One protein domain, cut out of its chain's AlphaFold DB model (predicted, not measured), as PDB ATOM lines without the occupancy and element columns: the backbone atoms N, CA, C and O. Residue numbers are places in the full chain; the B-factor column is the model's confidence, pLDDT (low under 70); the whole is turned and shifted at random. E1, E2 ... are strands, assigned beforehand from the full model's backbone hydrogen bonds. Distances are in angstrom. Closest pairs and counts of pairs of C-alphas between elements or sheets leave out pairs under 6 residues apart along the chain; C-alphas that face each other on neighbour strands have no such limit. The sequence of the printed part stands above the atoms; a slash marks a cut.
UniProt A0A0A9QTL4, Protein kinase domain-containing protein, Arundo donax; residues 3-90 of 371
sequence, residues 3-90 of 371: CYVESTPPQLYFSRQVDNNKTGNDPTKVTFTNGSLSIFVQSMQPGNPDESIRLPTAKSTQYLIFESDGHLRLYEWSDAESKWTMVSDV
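AT A GLANCE: This is residues 3 to 90 of the 371 residues of the protein "Protein kinase domain-containing protein" of Arundo donax (UniProt A0A0A9QTL4). Three small antiparallel sheets form an open, flat frame: the hairpin of E1 and E2 is set off at the end of a long link, and the three-stranded sheets E3 - E4 - E5 and E6 - E7 - E8 follow, each a meander, every strand the antiparallel neighbour of the one before. The sheets stay apart from one another. The printed part has 88 residues with eight named strands, E1 to E8 in order, and no named helix; its class is all strand, with under half of the residues, 41, in named elements. It is loose, with a radius of gyration of the C-alphas of 15.6 A and spans of 48 by 39 by 17 A.

IN THESE COORDINATES: E1, residues 3 to 5, begins at C-alpha 3 (-26.499, 31.422, -8.464). E2 is residues 11 to 15, 11.3 A long. E3, residues 29 to 33, and E4, residues 36 to 40, each measure 12.6 A; E5 is residues 51 to 54. E6, residues 62 to 66, measures 13.7 A, E7, residues 72 to 78, 19.2 A, and E8, residues 83 to 89, 17.5 A, ending at C-alpha 89 (-18.826, 39.095, 2.896).

HOW THE PARTS SIT: In the hairpin of E1 and E2, N 3 and O 14 are 2.8 A apart, within hydrogen-bond range. In the next sheet, N 31 and O 38 are within hydrogen-bond range across the neighbours E3 and E4, at 2.8 A, and N 39 and O 51 are within hydrogen-bond range across the neighbours E4 and E5, at 2.8 A. E3 and E6 are only just apart, at 8.3 A. The sheet E6 E7 E8 is strongly twisted; N 73 and O 65 are 2.9 A apart, N 74 and O 88 2.8 A.

THE WHOLE: The C-alphas of Thr 23 and Ala 80, the two farthest apart, are 48.2 A apart. The printed part has no cut. The link from E2 to E3, residues 16 to 28, is long. pLDDT is under 70 at residues 17, 19 to 21, 23 and 43 to 47.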
ATOM      1  N   CYS A   3     -25.936  31.634  -9.791       74.69
ATOM      2  CA  CYS A   3     -26.499  31.422  -8.464       74.69
ATOM      3  C   CYS A   3     -28.020  31.350  -8.545       74.69
ATOM      4  O   CYS A   3     -28.677  32.230  -9.117       74.69
ATOM      5  N   TYR A   4     -28.569  30.316  -7.918       80.38
ATOM      6  CA  TYR A   4     -29.994  30.030  -7.904       80.38
ATOM      7  C   TYR A   4     -30.534  30.122  -6.483       80.38
ATOM      8  O   TYR A   4     -29.879  29.702  -5.531       80.38
ATOM      9  N   VAL A   5     -31.746  30.648  -6.347       79.81
ATOM     10  CA  VAL A   5     -32.532  30.504  -5.124       79.81
ATOM     11  C   VAL A   5     -33.178  29.127  -5.133       79.81
ATOM     12  O   VAL A   5     -33.726  28.699  -6.155       79.81
ATOM     13  N   GLU A   6     -33.137  28.454  -3.985       80.19
ATOM     14  CA  GLU A   6     -33.792  27.169  -3.761       80.19
ATOM     15  C   GLU A   6     -35.323  27.342  -3.769       80.19
ATOM     16  O   GLU A   6     -35.985  27.560  -2.754       80.19
ATOM     17  N   SER A   7     -35.897  27.313  -4.972       78.06
ATOM     18  CA  SER A   7     -37.336  27.311  -5.225       78.06
ATOM     19  C   SER A   7     -37.699  26.216  -6.221       78.06
ATOM     20  O   SER A   7     -36.827  25.573  -6.800       78.06
ATOM     21  N   THR A   8     -38.992  26.001  -6.452       77.75
ATOM     22  CA  THR A   8     -39.468  24.999  -7.414       77.75
ATOM     23  C   THR A   8     -40.261  25.683  -8.531       77.75
ATOM     24  O   THR A   8     -41.390  26.114  -8.279       77.75
ATOM     25  N   PRO A   9     -39.712  25.787  -9.761       82.19
ATOM     26  CA  PRO A   9     -38.324  25.501 -10.175       82.19
ATOM     27  C   PRO A   9     -37.268  26.456  -9.566       82.19
ATOM     28  O   PRO A   9     -37.639  27.538  -9.091       82.19
ATOM     29  N   PRO A  10     -35.967  26.091  -9.578       82.75
ATOM     30  CA  PRO A  10     -34.886  26.962  -9.113       82.75
ATOM     31  C   PRO A  10     -34.839  28.270  -9.905       82.75
ATOM     32  O   PRO A  10     -34.946  28.263 -11.132       82.75
ATOM     33  N   GLN A  11     -34.680  29.397  -9.211       80.56
ATOM     34  CA  GLN A  11     -34.699  30.723  -9.833       80.56
ATOM     35  C   GLN A  11     -33.302  31.335  -9.867       80.56
ATOM     36  O   GLN A  11     -32.712  31.587  -8.820       80.56
ATOM     37  N   LEU A  12     -32.784  31.596 -11.070       80.75
ATOM     38  CA  LEU A  12     -31.514  32.296 -11.270       80.75
ATOM     39  C   LEU A  12     -31.648  33.747 -10.792       80.75
ATOM     40  O   LEU A  12     -32.495  34.478 -11.302       80.75
ATOM     41  N   TYR A  13     -30.803  34.173  -9.856       76.56
ATOM     42  CA  TYR A  13     -30.777  35.567  -9.388       76.56
ATOM     43  C   TYR A  13     -29.459  36.279  -9.708       76.56
ATOM     44  O   TYR A  13     -29.401  37.507  -9.705       76.56
ATOM     45  N   PHE A  14     -28.404  35.527 -10.020       75.44
ATOM     46  CA  PHE A  14     -27.117  36.086 -10.397       75.44
ATOM     47  C   PHE A  14     -26.415  35.203 -11.422       75.44
ATOM     48  O   PHE A  14     -26.404  33.984 -11.291       75.44
ATOM     49  N   SER A  15     -25.793  35.835 -12.413       72.62
ATOM     50  CA  SER A  15     -24.882  35.189 -13.350       72.62
ATOM     51  C   SER A  15     -23.670  36.091 -13.575       72.62
ATOM     52  O   SER A  15     -23.812  37.294 -13.806       72.62
ATOM     53  N   ARG A  16     -22.472  35.510 -13.500       71.44
ATOM     54  CA  ARG A  16     -21.207  36.131 -13.909       71.44
ATOM     55  C   ARG A  16     -20.619  35.355 -15.069       71.44
ATOM     56  O   ARG A  16     -20.352  34.156 -14.933       71.44
ATOM     57  N   GLN A  17     -20.364  36.057 -16.165       69.81
ATOM     58  CA  GLN A  17     -19.561  35.548 -17.269       69.81
ATOM     59  C   GLN A  17     -18.076  35.763 -16.968       69.81
ATOM     60  O   GLN A  17     -17.702  36.771 -16.376       69.81
ATOM     61  N   VAL A  18     -17.257  34.788 -17.352       70.38
ATOM     62  CA  VAL A  18     -15.795  34.877 -17.326       70.38
ATOM     63  C   VAL A  18     -15.352  34.986 -18.780       70.38
ATOM     64  O   VAL A  18     -15.849  34.228 -19.612       70.38
ATOM     65  N   ASP A  19     -14.448  35.916 -19.089       66.38
ATOM     66  CA  ASP A  19     -14.079  36.270 -20.471       66.38
ATOM     67  C   ASP A  19     -13.417  35.121 -21.260       66.38
ATOM     68  O   ASP A  19     -13.363  35.148 -22.491       66.38
ATOM     69  N   ASN A  20     -12.935  34.083 -20.572       69.81
ATOM     70  CA  ASN A  20     -12.302  32.932 -21.204       69.81
ATOM     71  C   ASN A  20     -13.322  31.857 -21.590       69.81
ATOM     72  O   ASN A  20     -13.971  31.237 -20.746       69.81
ATOM     73  N   ASN A  21     -13.391  31.573 -22.892       68.00
ATOM     74  CA  ASN A  21     -14.193  30.476 -23.412       68.00
ATOM     75  C   ASN A  21     -13.634  29.128 -22.951       68.00
ATOM     76  O   ASN A  21     -12.458  28.804 -23.134       68.00
ATOM     77  N   LYS A  22     -14.523  28.309 -22.396       71.62
ATOM     78  CA  LYS A  22     -14.228  26.930 -22.034       71.62
ATOM     79  C   LYS A  22     -14.032  26.102 -23.309       71.62
ATOM     80  O   LYS A  22     -14.963  25.935 -24.091       71.62
ATOM     81  N   THR A  23     -12.823  25.593 -23.529       69.94
ATOM     82  CA  THR A  23     -12.441  24.841 -24.741       69.94
ATOM     83  C   THR A  23     -12.587  23.321 -24.605       69.94
ATOM     84  O   THR A  23     -12.388  22.603 -25.581       69.94
ATOM     85  N   GLY A  24     -12.954  22.819 -23.421       70.75
ATOM     86  CA  GLY A  24     -13.111  21.391 -23.134       70.75
ATOM     87  C   GLY A  24     -14.283  21.090 -22.197       70.75
ATOM     88  O   GLY A  24     -14.953  21.995 -21.702       70.75
ATOM     89  N   ASN A  25     -14.527  19.805 -21.935       74.12
ATOM     90  CA  ASN A  25     -15.641  19.362 -21.086       74.12
ATOM     91  C   ASN A  25     -15.307  19.334 -19.587       74.12
ATOM     92  O   ASN A  25     -16.219  19.179 -18.776       74.12
ATOM     93  N   ASP A  26     -14.042  19.520 -19.206       73.75
ATOM     94  CA  ASP A  26     -13.608  19.428 -17.809       73.75
ATOM     95  C   ASP A  26     -14.360  20.409 -16.902       73.75
ATOM     96  O   ASP A  26     -14.651  21.526 -17.321       73.75
ATOM     97  N   PRO A  27     -14.700  20.052 -15.657       73.50
ATOM     98  CA  PRO A  27     -15.423  20.958 -14.771       73.50
ATOM     99  C   PRO A  27     -14.596  22.209 -14.446       73.50
ATOM    100  O   PRO A  27     -13.377  22.151 -14.292       73.50
ATOM    101  N   THR A  28     -15.278  23.347 -14.294       77.38
ATOM    102  CA  THR A  28     -14.671  24.555 -13.724       77.38
ATOM    103  C   THR A  28     -14.284  24.261 -12.281       77.38
ATOM    104  O   THR A  28     -15.115  23.807 -11.493       77.38
ATOM    105  N   LYS A  29     -13.030  24.526 -11.924       81.94
ATOM    106  CA  LYS A  29     -12.517  24.274 -10.580       81.94
ATOM    107  C   LYS A  29     -12.449  25.582  -9.807       81.94
ATOM    108  O   LYS A  29     -11.833  26.546 -10.255       81.94
ATOM    109  N   VAL A  30     -13.043  25.595  -8.621       83.38
ATOM    110  CA  VAL A  30     -12.910  26.698  -7.668       83.38
ATOM    111  C   VAL A  30     -12.043  26.212  -6.520       83.38
ATOM    112  O   VAL A  30     -12.310  25.167  -5.932       83.38
ATOM    113  N   THR A  31     -10.972  26.942  -6.227       87.38
ATOM    114  CA  THR A  31     -10.034  26.602  -5.155       87.38
ATOM    115  C   THR A  31     -10.031  27.718  -4.125       87.38
ATOM    116  O   THR A  31      -9.713  28.862  -4.447       87.38
ATOM    117  N   PHE A  32     -10.375  27.383  -2.885       89.12
ATOM    118  CA  PHE A  32     -10.204  28.271  -1.746       89.12
ATOM    119  C   PHE A  32      -8.813  28.055  -1.147       89.12
ATOM    120  O   PHE A  32      -8.480  26.955  -0.709       89.12
ATOM    121  N   THR A  33      -7.996  29.103  -1.154       88.81
ATOM    122  CA  THR A  33      -6.673  29.118  -0.524       88.81
ATOM    123  C   THR A  33      -6.551  30.312   0.407       88.81
ATOM    124  O   THR A  33      -7.334  31.258   0.334       88.81
ATOM    125  N   ASN A  34      -5.544  30.301   1.276       89.50
ATOM    126  CA  ASN A  34      -5.312  31.416   2.181       89.50
ATOM    127  C   ASN A  34      -5.179  32.744   1.401       89.50
ATOM    128  O   ASN A  34      -4.266  32.906   0.594       89.50
ATOM    129  N   GLY A  35      -6.099  33.679   1.651       87.88
ATOM    130  CA  GLY A  35      -6.123  34.999   1.022       87.88
ATOM    131  C   GLY A  35      -6.801  35.077  -0.352       87.88
ATOM    132  O   GLY A  35      -6.884  36.173  -0.914       87.88
ATOM    133  N   SER A  36      -7.316  33.976  -0.914       90.00
ATOM    134  CA  SER A  36      -8.034  34.039  -2.192       90.00
ATOM    135  C   SER A  36      -9.015  32.896  -2.450       90.00
ATOM    136  O   SER A  36      -8.818  31.748  -2.054       90.00
ATOM    137  N   LEU A  37     -10.060  33.218  -3.209       88.88
ATOM    138  CA  LEU A  37     -10.907  32.249  -3.896       88.88
ATOM    139  C   LEU A  37     -10.592  32.331  -5.389       88.88
ATOM    140  O   LEU A  37     -10.836  33.359  -6.020       88.88
ATOM    141  N   SER A  38      -9.999  31.274  -5.935       87.62
ATOM    142  CA  SER A  38      -9.447  31.254  -7.291       87.62
ATOM    143  C   SER A  38     -10.281  30.360  -8.203       87.62
ATOM    144  O   SER A  38     -10.583  29.219  -7.846       87.62
ATOM    145  N   ILE A  39     -10.643  30.872  -9.377       85.31
ATOM    146  CA  ILE A  39     -11.492  30.203 -10.364       85.31
ATOM    147  C   ILE A  39     -10.628  29.815 -11.564       85.31
ATOM    148  O   ILE A  39      -9.906  30.646 -12.116       85.31
ATOM    149  N   PHE A  40     -10.722  28.548 -11.959       82.94
ATOM    150  CA  PHE A  40     -10.014  27.968 -13.095       82.94
ATOM    151  C   PHE A  40     -11.045  27.371 -14.051       82.94
ATOM    152  O   PHE A  40     -11.689  26.359 -13.755       82.94
ATOM    153  N   VAL A  41     -11.239  28.034 -15.188       79.00
ATOM    154  CA  VAL A  41     -12.166  27.633 -16.254       79.00
ATOM    155  C   VAL A  41     -11.639  26.394 -16.976       79.00
ATOM    156  O   VAL A  41     -12.433  25.550 -17.391       79.00
ATOM    157  N   GLN A  42     -10.315  26.255 -17.076       74.38
ATOM    158  CA  GLN A  42      -9.641  25.077 -17.619       74.38
ATOM    159  C   GLN A  42      -8.999  24.258 -16.483       74.38
ATOM    160  O   GLN A  42      -8.309  24.795 -15.621       74.38
ATOM    161  N   SER A  43      -9.223  22.941 -16.481       60.84
ATOM    162  CA  SER A  43      -8.802  22.018 -15.407       60.84
ATOM    163  C   SER A  43      -7.280  21.782 -15.333       60.84
ATOM    164  O   SER A  43      -6.765  21.250 -14.349       60.84
ATOM    165  N   MET A  44      -6.523  22.215 -16.346       57.03
ATOM    166  CA  MET A  44      -5.071  22.041 -16.397       57.03
ATOM    167  C   MET A  44      -4.349  23.154 -15.616       57.03
ATOM    168  O   MET A  44      -4.021  24.201 -16.164       57.03
ATOM    169  N   GLN A  45      -4.071  22.949 -14.329       58.47
ATOM    170  CA  GLN A  45      -3.115  23.794 -13.589       58.47
ATOM    171  C   GLN A  45      -1.673  23.303 -13.808       58.47
ATOM    172  O   GLN A  45      -1.467  22.088 -13.855       58.47
ATOM    173  N   PRO A  46      -0.675  24.210 -13.949       53.25
ATOM    174  CA  PRO A  46      -0.369  25.275 -12.987       53.25
ATOM    175  C   PRO A  46      -0.192  26.658 -13.649       53.25
ATOM    176  O   PRO A  46       0.914  27.192 -13.728       53.25
ATOM    177  N   GLY A  47      -1.284  27.233 -14.152       64.06
ATOM    178  CA  GLY A  47      -1.332  28.615 -14.648       64.06
ATOM    179  C   GLY A  47      -1.902  29.606 -13.625       64.06
ATOM    180  O   GLY A  47      -2.430  29.206 -12.585       64.06
ATOM    181  N   ASN A  48      -1.814  30.904 -13.941       71.25
ATOM    182  CA  ASN A  48      -2.534  31.957 -13.214       71.25
ATOM    183  C   ASN A  48      -4.050  31.678 -13.246       71.25
ATOM    184  O   ASN A  48      -4.539  31.193 -14.267       71.25
ATOM    185  N   PRO A  49      -4.796  31.980 -12.168       78.31
ATOM    186  CA  PRO A  49      -6.249  31.840 -12.173       78.31
ATOM    187  C   PRO A  49      -6.888  32.733 -13.237       78.31
ATOM    188  O   PRO A  49      -6.429  33.857 -13.449       78.31
ATOM    189  N   ASP A  50      -7.963  32.247 -13.858       82.06
ATOM    190  CA  ASP A  50      -8.764  33.031 -14.807       82.06
ATOM    191  C   ASP A  50      -9.439  34.211 -14.098       82.06
ATOM    192  O   ASP A  50      -9.507  35.318 -14.622       82.06
ATOM    193  N   GLU A  51      -9.891  33.982 -12.864       82.88
ATOM    194  CA  GLU A  51     -10.430  35.014 -11.989       82.88
ATOM    195  C   GLU A  51     -10.049  34.707 -10.535       82.88
ATOM    196  O   GLU A  51     -10.000  33.549 -10.113       82.88
ATOM    197  N   SER A  52      -9.766  35.744  -9.745       84.31
ATOM    198  CA  SER A  52      -9.497  35.579  -8.316       84.31
ATOM    199  C   SER A  52     -10.196  36.649  -7.496       84.31
ATOM    200  O   SER A  52     -10.130  37.842  -7.797       84.31
ATOM    201  N   ILE A  53     -10.856  36.209  -6.430       86.75
ATOM    202  CA  ILE A  53     -11.445  37.086  -5.428       86.75
ATOM    203  C   ILE A  53     -10.467  37.150  -4.262       86.75
ATOM    204  O   ILE A  53     -10.110  36.122  -3.682       86.75
ATOM    205  N   ARG A  54     -10.014  38.362  -3.925       88.81
ATOM    206  CA  ARG A  54      -9.142  38.585  -2.768       88.81
ATOM    207  C   ARG A  54      -9.943  38.417  -1.486       88.81
ATOM    208  O   ARG A  54     -10.981  39.050  -1.323       88.81
ATOM    209  N   LEU A  55      -9.423  37.602  -0.578       91.50
ATOM    210  CA  LEU A  55      -9.997  37.359   0.739       91.50
ATOM    211  C   LEU A  55      -9.022  37.825   1.828       91.50
ATOM    212  O   LEU A  55      -7.812  37.857   1.591       91.50
ATOM    213  N   PRO A  56      -9.507  38.184   3.029       92.50
ATOM    214  CA  PRO A  56      -8.633  38.410   4.173       92.50
ATOM    215  C   PRO A  56      -7.751  37.189   4.455       92.50
ATOM    216  O   PRO A  56      -8.246  36.067   4.537       92.50
ATOM    217  N   THR A  57      -6.446  37.408   4.617       93.00
ATOM    218  CA  THR A  57      -5.496  36.346   4.972       93.00
ATOM    219  C   THR A  57      -5.867  35.718   6.315       93.00
ATOM    220  O   THR A  57      -6.123  36.431   7.285       93.00
ATOM    221  N   ALA A  58      -5.854  34.390   6.363       90.44
ATOM    222  CA  ALA A  58      -6.150  33.587   7.534       90.44
ATOM    223  C   ALA A  58      -5.147  33.826   8.663       90.44
ATOM    224  O   ALA A  58      -3.941  33.631   8.492       90.44
ATOM    225  N   LYS A  59      -5.667  34.229   9.825       91.12
ATOM    226  CA  LYS A  59      -4.958  34.273  11.110       91.12
ATOM    227  C   LYS A  59      -5.159  32.983  11.907       91.12
ATOM    228  O   LYS A  59      -4.312  32.647  12.727       91.12
ATOM    229  N   SER A  60      -6.265  32.278  11.663       91.12
ATOM    230  CA  SER A  60      -6.608  30.976  12.250       91.12
ATOM    231  C   SER A  60      -7.329  30.107  11.207       91.12
ATOM    232  O   SER A  60      -7.177  30.316  10.004       91.12
ATOM    233  N   THR A  61      -8.110  29.119  11.642       92.12
ATOM    234  CA  THR A  61      -8.951  28.324  10.742       92.12
ATOM    235  C   THR A  61     -10.017  29.220  10.122       92.12
ATOM    236  O   THR A  61     -10.730  29.924  10.840       92.12
ATOM    237  N   GLN A  62     -10.131  29.168   8.795       94.38
ATOM    238  CA  GLN A  62     -11.165  29.858   8.035       94.38
ATOM    239  C   GLN A  62     -12.012  28.871   7.236       94.38
ATOM    240  O   GLN A  62     -11.496  27.874   6.730       94.38
ATOM    241  N   TYR A  63     -13.295  29.183   7.070       93.06
ATOM    242  CA  TYR A  63     -14.171  28.485   6.131       93.06
ATOM    243  C   TYR A  63     -15.101  29.462   5.412       93.06
ATOM    244  O   TYR A  63     -15.397  30.551   5.906       93.06
ATOM    245  N   LEU A  64     -15.565  29.048   4.236       90.62
ATOM    246  CA  LEU A  64     -16.569  29.753   3.448       90.62
ATOM    247  C   LEU A  64     -17.904  29.031   3.567       90.62
ATOM    248  O   LEU A  64     -17.957  27.808   3.448       90.62
ATOM    249  N   ILE A  65     -18.974  29.789   3.766       89.00
ATOM    250  CA  ILE A  65     -20.338  29.269   3.767       89.00
ATOM    251  C   ILE A  65     -21.229  30.164   2.923       89.00
ATOM    252  O   ILE A  65     -21.150  31.391   2.993       89.00
ATOM    253  N   PHE A  66     -22.051  29.531   2.095       84.38
ATOM    254  CA  PHE A  66     -23.133  30.203   1.398       84.38
ATOM    255  C   PHE A  66     -24.367  30.157   2.296       84.38
ATOM    256  O   PHE A  66     -24.859  29.078   2.623       84.38
ATOM    257  N   GLU A  67     -24.815  31.316   2.757       84.62
ATOM    258  CA  GLU A  67     -25.916  31.420   3.705       84.62
ATOM    259  C   GLU A  67     -27.277  31.465   3.016       84.62
ATOM    260  O   GLU A  67     -27.403  31.758   1.827       84.62
ATOM    261  N   SER A  68     -28.329  31.188   3.785       77.75
ATOM    262  CA  SER A  68     -29.711  31.162   3.295       77.75
ATOM    263  C   SER A  68     -30.214  32.515   2.784       77.75
ATOM    264  O   SER A  68     -31.222  32.570   2.084       77.75
ATOM    265  N   ASP A  69     -29.545  33.611   3.143       77.25
ATOM    266  CA  ASP A  69     -29.842  34.946   2.622       77.25
ATOM    267  C   ASP A  69     -29.189  35.217   1.250       77.25
ATOM    268  O   ASP A  69     -29.459  36.249   0.638       77.25
ATOM    269  N   GLY A  70     -28.405  34.273   0.721       76.62
ATOM    270  CA  GLY A  70     -27.761  34.352  -0.590       76.62
ATOM    271  C   GLY A  70     -26.356  34.954  -0.565       76.62
ATOM    272  O   GLY A  70     -25.761  35.136  -1.633       76.62
ATOM    273  N   HIS A  71     -25.828  35.266   0.622       83.19
ATOM    274  CA  HIS A  71     -24.478  35.789   0.781       83.19
ATOM    275  C   HIS A  71     -23.459  34.665   0.991       83.19
ATOM    276  O   HIS A  71     -23.664  33.742   1.778       83.19
ATOM    277  N   LEU A  72     -22.310  34.775   0.323       85.62
ATOM    278  CA  LEU A  72     -21.145  33.933   0.587       85.62
ATOM    279  C   LEU A  72     -20.264  34.641   1.613       85.62
ATOM    280  O   LEU A  72     -19.692  35.694   1.323       85.62
ATOM    281  N   ARG A  73     -20.134  34.065   2.804       90.81
ATOM    282  CA  ARG A  73     -19.394  34.669   3.915       90.81
ATOM    283  C   ARG A  73     -18.190  33.831   4.306       90.81
ATOM    284  O   ARG A  73     -18.235  32.603   4.318       90.81
ATOM    285  N   LEU A  74     -17.106  34.532   4.618       93.88
ATOM    286  CA  LEU A  74     -15.882  33.981   5.175       93.88
ATOM    287  C   LEU A  74     -15.931  34.123   6.694       93.88
ATOM    288  O   LEU A  74     -16.064  35.233   7.220       93.88
ATOM    289  N   TYR A  75     -15.778  32.999   7.377       94.81
ATOM    290  CA  TYR A  75     -15.701  32.919   8.826       94.81
ATOM    291  C   TYR A  75     -14.288  32.563   9.265       94.81
ATOM    292  O   TYR A  75     -13.615  31.766   8.616       94.81
ATOM    293  N   GLU A  76     -13.859  33.133  10.387       95.44
ATOM    294  CA  GLU A  76     -12.592  32.830  11.049       95.44
ATOM    295  C   GLU A  76     -12.837  32.506  12.525       95.44
ATOM    296  O   GLU A  76     -13.651  33.158  13.194       95.44
ATOM    297  N   TRP A  77     -12.149  31.481  13.031       94.50
ATOM    298  CA  TRP A  77     -12.200  31.119  14.442       94.50
ATOM    299  C   TRP A  77     -11.463  32.158  15.292       94.50
ATOM    300  O   TRP A  77     -10.280  32.427  15.073       94.50
ATOM    301  N   SER A  78     -12.156  32.722  16.281       93.06
ATOM    302  CA  SER A  78     -11.569  33.619  17.275       93.06
ATOM    303  C   SER A  78     -11.282  32.854  18.560       93.06
ATOM    304  O   SER A  78     -12.210  32.506  19.291       93.06
ATOM    305  N   ASP A  79     -10.002  32.643  18.878       89.19
ATOM    306  CA  ASP A  79      -9.593  32.015  20.143       89.19
ATOM    307  C   ASP A  79      -9.966  32.873  21.360       89.19
ATOM    308  O   ASP A  79     -10.359  32.347  22.400       89.19
ATOM    309  N   ALA A  80      -9.911  34.203  21.217       91.06
ATOM    310  CA  ALA A  80     -10.247  35.139  22.289       91.06
ATOM    311  C   ALA A  80     -11.729  35.068  22.690       91.06
ATOM    312  O   ALA A  80     -12.061  35.202  23.865       91.06
ATOM    313  N   GLU A  81     -12.617  34.850  21.718       90.25
ATOM    314  CA  GLU A  81     -14.066  34.790  21.941       90.25
ATOM    315  C   GLU A  81     -14.618  33.357  21.920       90.25
ATOM    316  O   GLU A  81     -15.807  33.159  22.162       90.25
ATOM    317  N   SER A  82     -13.762  32.365  21.634       91.25
ATOM    318  CA  SER A  82     -14.116  30.949  21.460       91.25
ATOM    319  C   SER A  82     -15.322  30.744  20.536       91.25
ATOM    320  O   SER A  82     -16.223  29.952  20.825       91.25
ATOM    321  N   LYS A  83     -15.372  31.503  19.435       95.00
ATOM    322  CA  LYS A  83     -16.487  31.478  18.483       95.00
ATOM    323  C   LYS A  83     -16.035  31.781  17.060       95.00
ATOM    324  O   LYS A  83     -15.030  32.456  16.835       95.00
ATOM    325  N   TRP A  84     -16.836  31.339  16.099       93.56
ATOM    326  CA  TRP A  84     -16.698  31.735  14.704       93.56
ATOM    327  C   TRP A  84     -17.171  33.170  14.505       93.56
ATOM    328  O   TRP A  84     -18.251  33.555  14.959       93.56
ATOM    329  N   THR A  85     -16.359  33.963  13.817       94.44
ATOM    330  CA  THR A  85     -16.655  35.363  13.516       94.44
ATOM    331  C   THR A  85     -16.661  35.574  12.014       94.44
ATOM    332  O   THR A  85     -15.788  35.068  11.312       94.44
ATOM    333  N   MET A  86     -17.661  36.295  11.513       93.25
ATOM    334  CA  MET A  86     -17.702  36.684  10.106       93.25
ATOM    335  C   MET A  86     -16.648  37.767   9.875       93.25
ATOM    336  O   MET A  86     -16.698  38.824  10.505       93.25
ATOM    337  N   VAL A  87     -15.688  37.488   8.994       93.56
ATOM    338  CA  VAL A  87     -14.571  38.396   8.683       93.56
ATOM    339  C   VAL A  87     -14.691  39.033   7.303       93.56
ATOM    340  O   VAL A  87     -14.079  40.071   7.051       93.56
ATOM    341  N   SER A  88     -15.465  38.435   6.392       91.44
ATOM    342  CA  SER A  88     -15.714  39.010   5.071       91.44
ATOM    343  C   SER A  88     -17.025  38.523   4.469       91.44
ATOM    344  O   SER A  88     -17.338  37.337   4.533       91.44
ATOM    345  N   ASP A  89     -17.748  39.430   3.821       88.44
ATOM    346  CA  ASP A  89     -18.826  39.095   2.896       88.44
ATOM    347  C   ASP A  89     -18.251  39.096   1.476       88.44
ATOM    348  O   ASP A  89     -17.993  40.150   0.890       88.44
ATOM    349  N   VAL A  90     -17.997  37.900   0.947       85.88
ATOM    350  CA  VAL A  90     -17.342  37.684  -0.352       85.88
ATOM    351  C   VAL A  90     -18.239  38.140  -1.498       85.88
ATOM    352  O   VAL A  90     -17.762  38.597  -2.536       85.88
TER     353      VAL A  90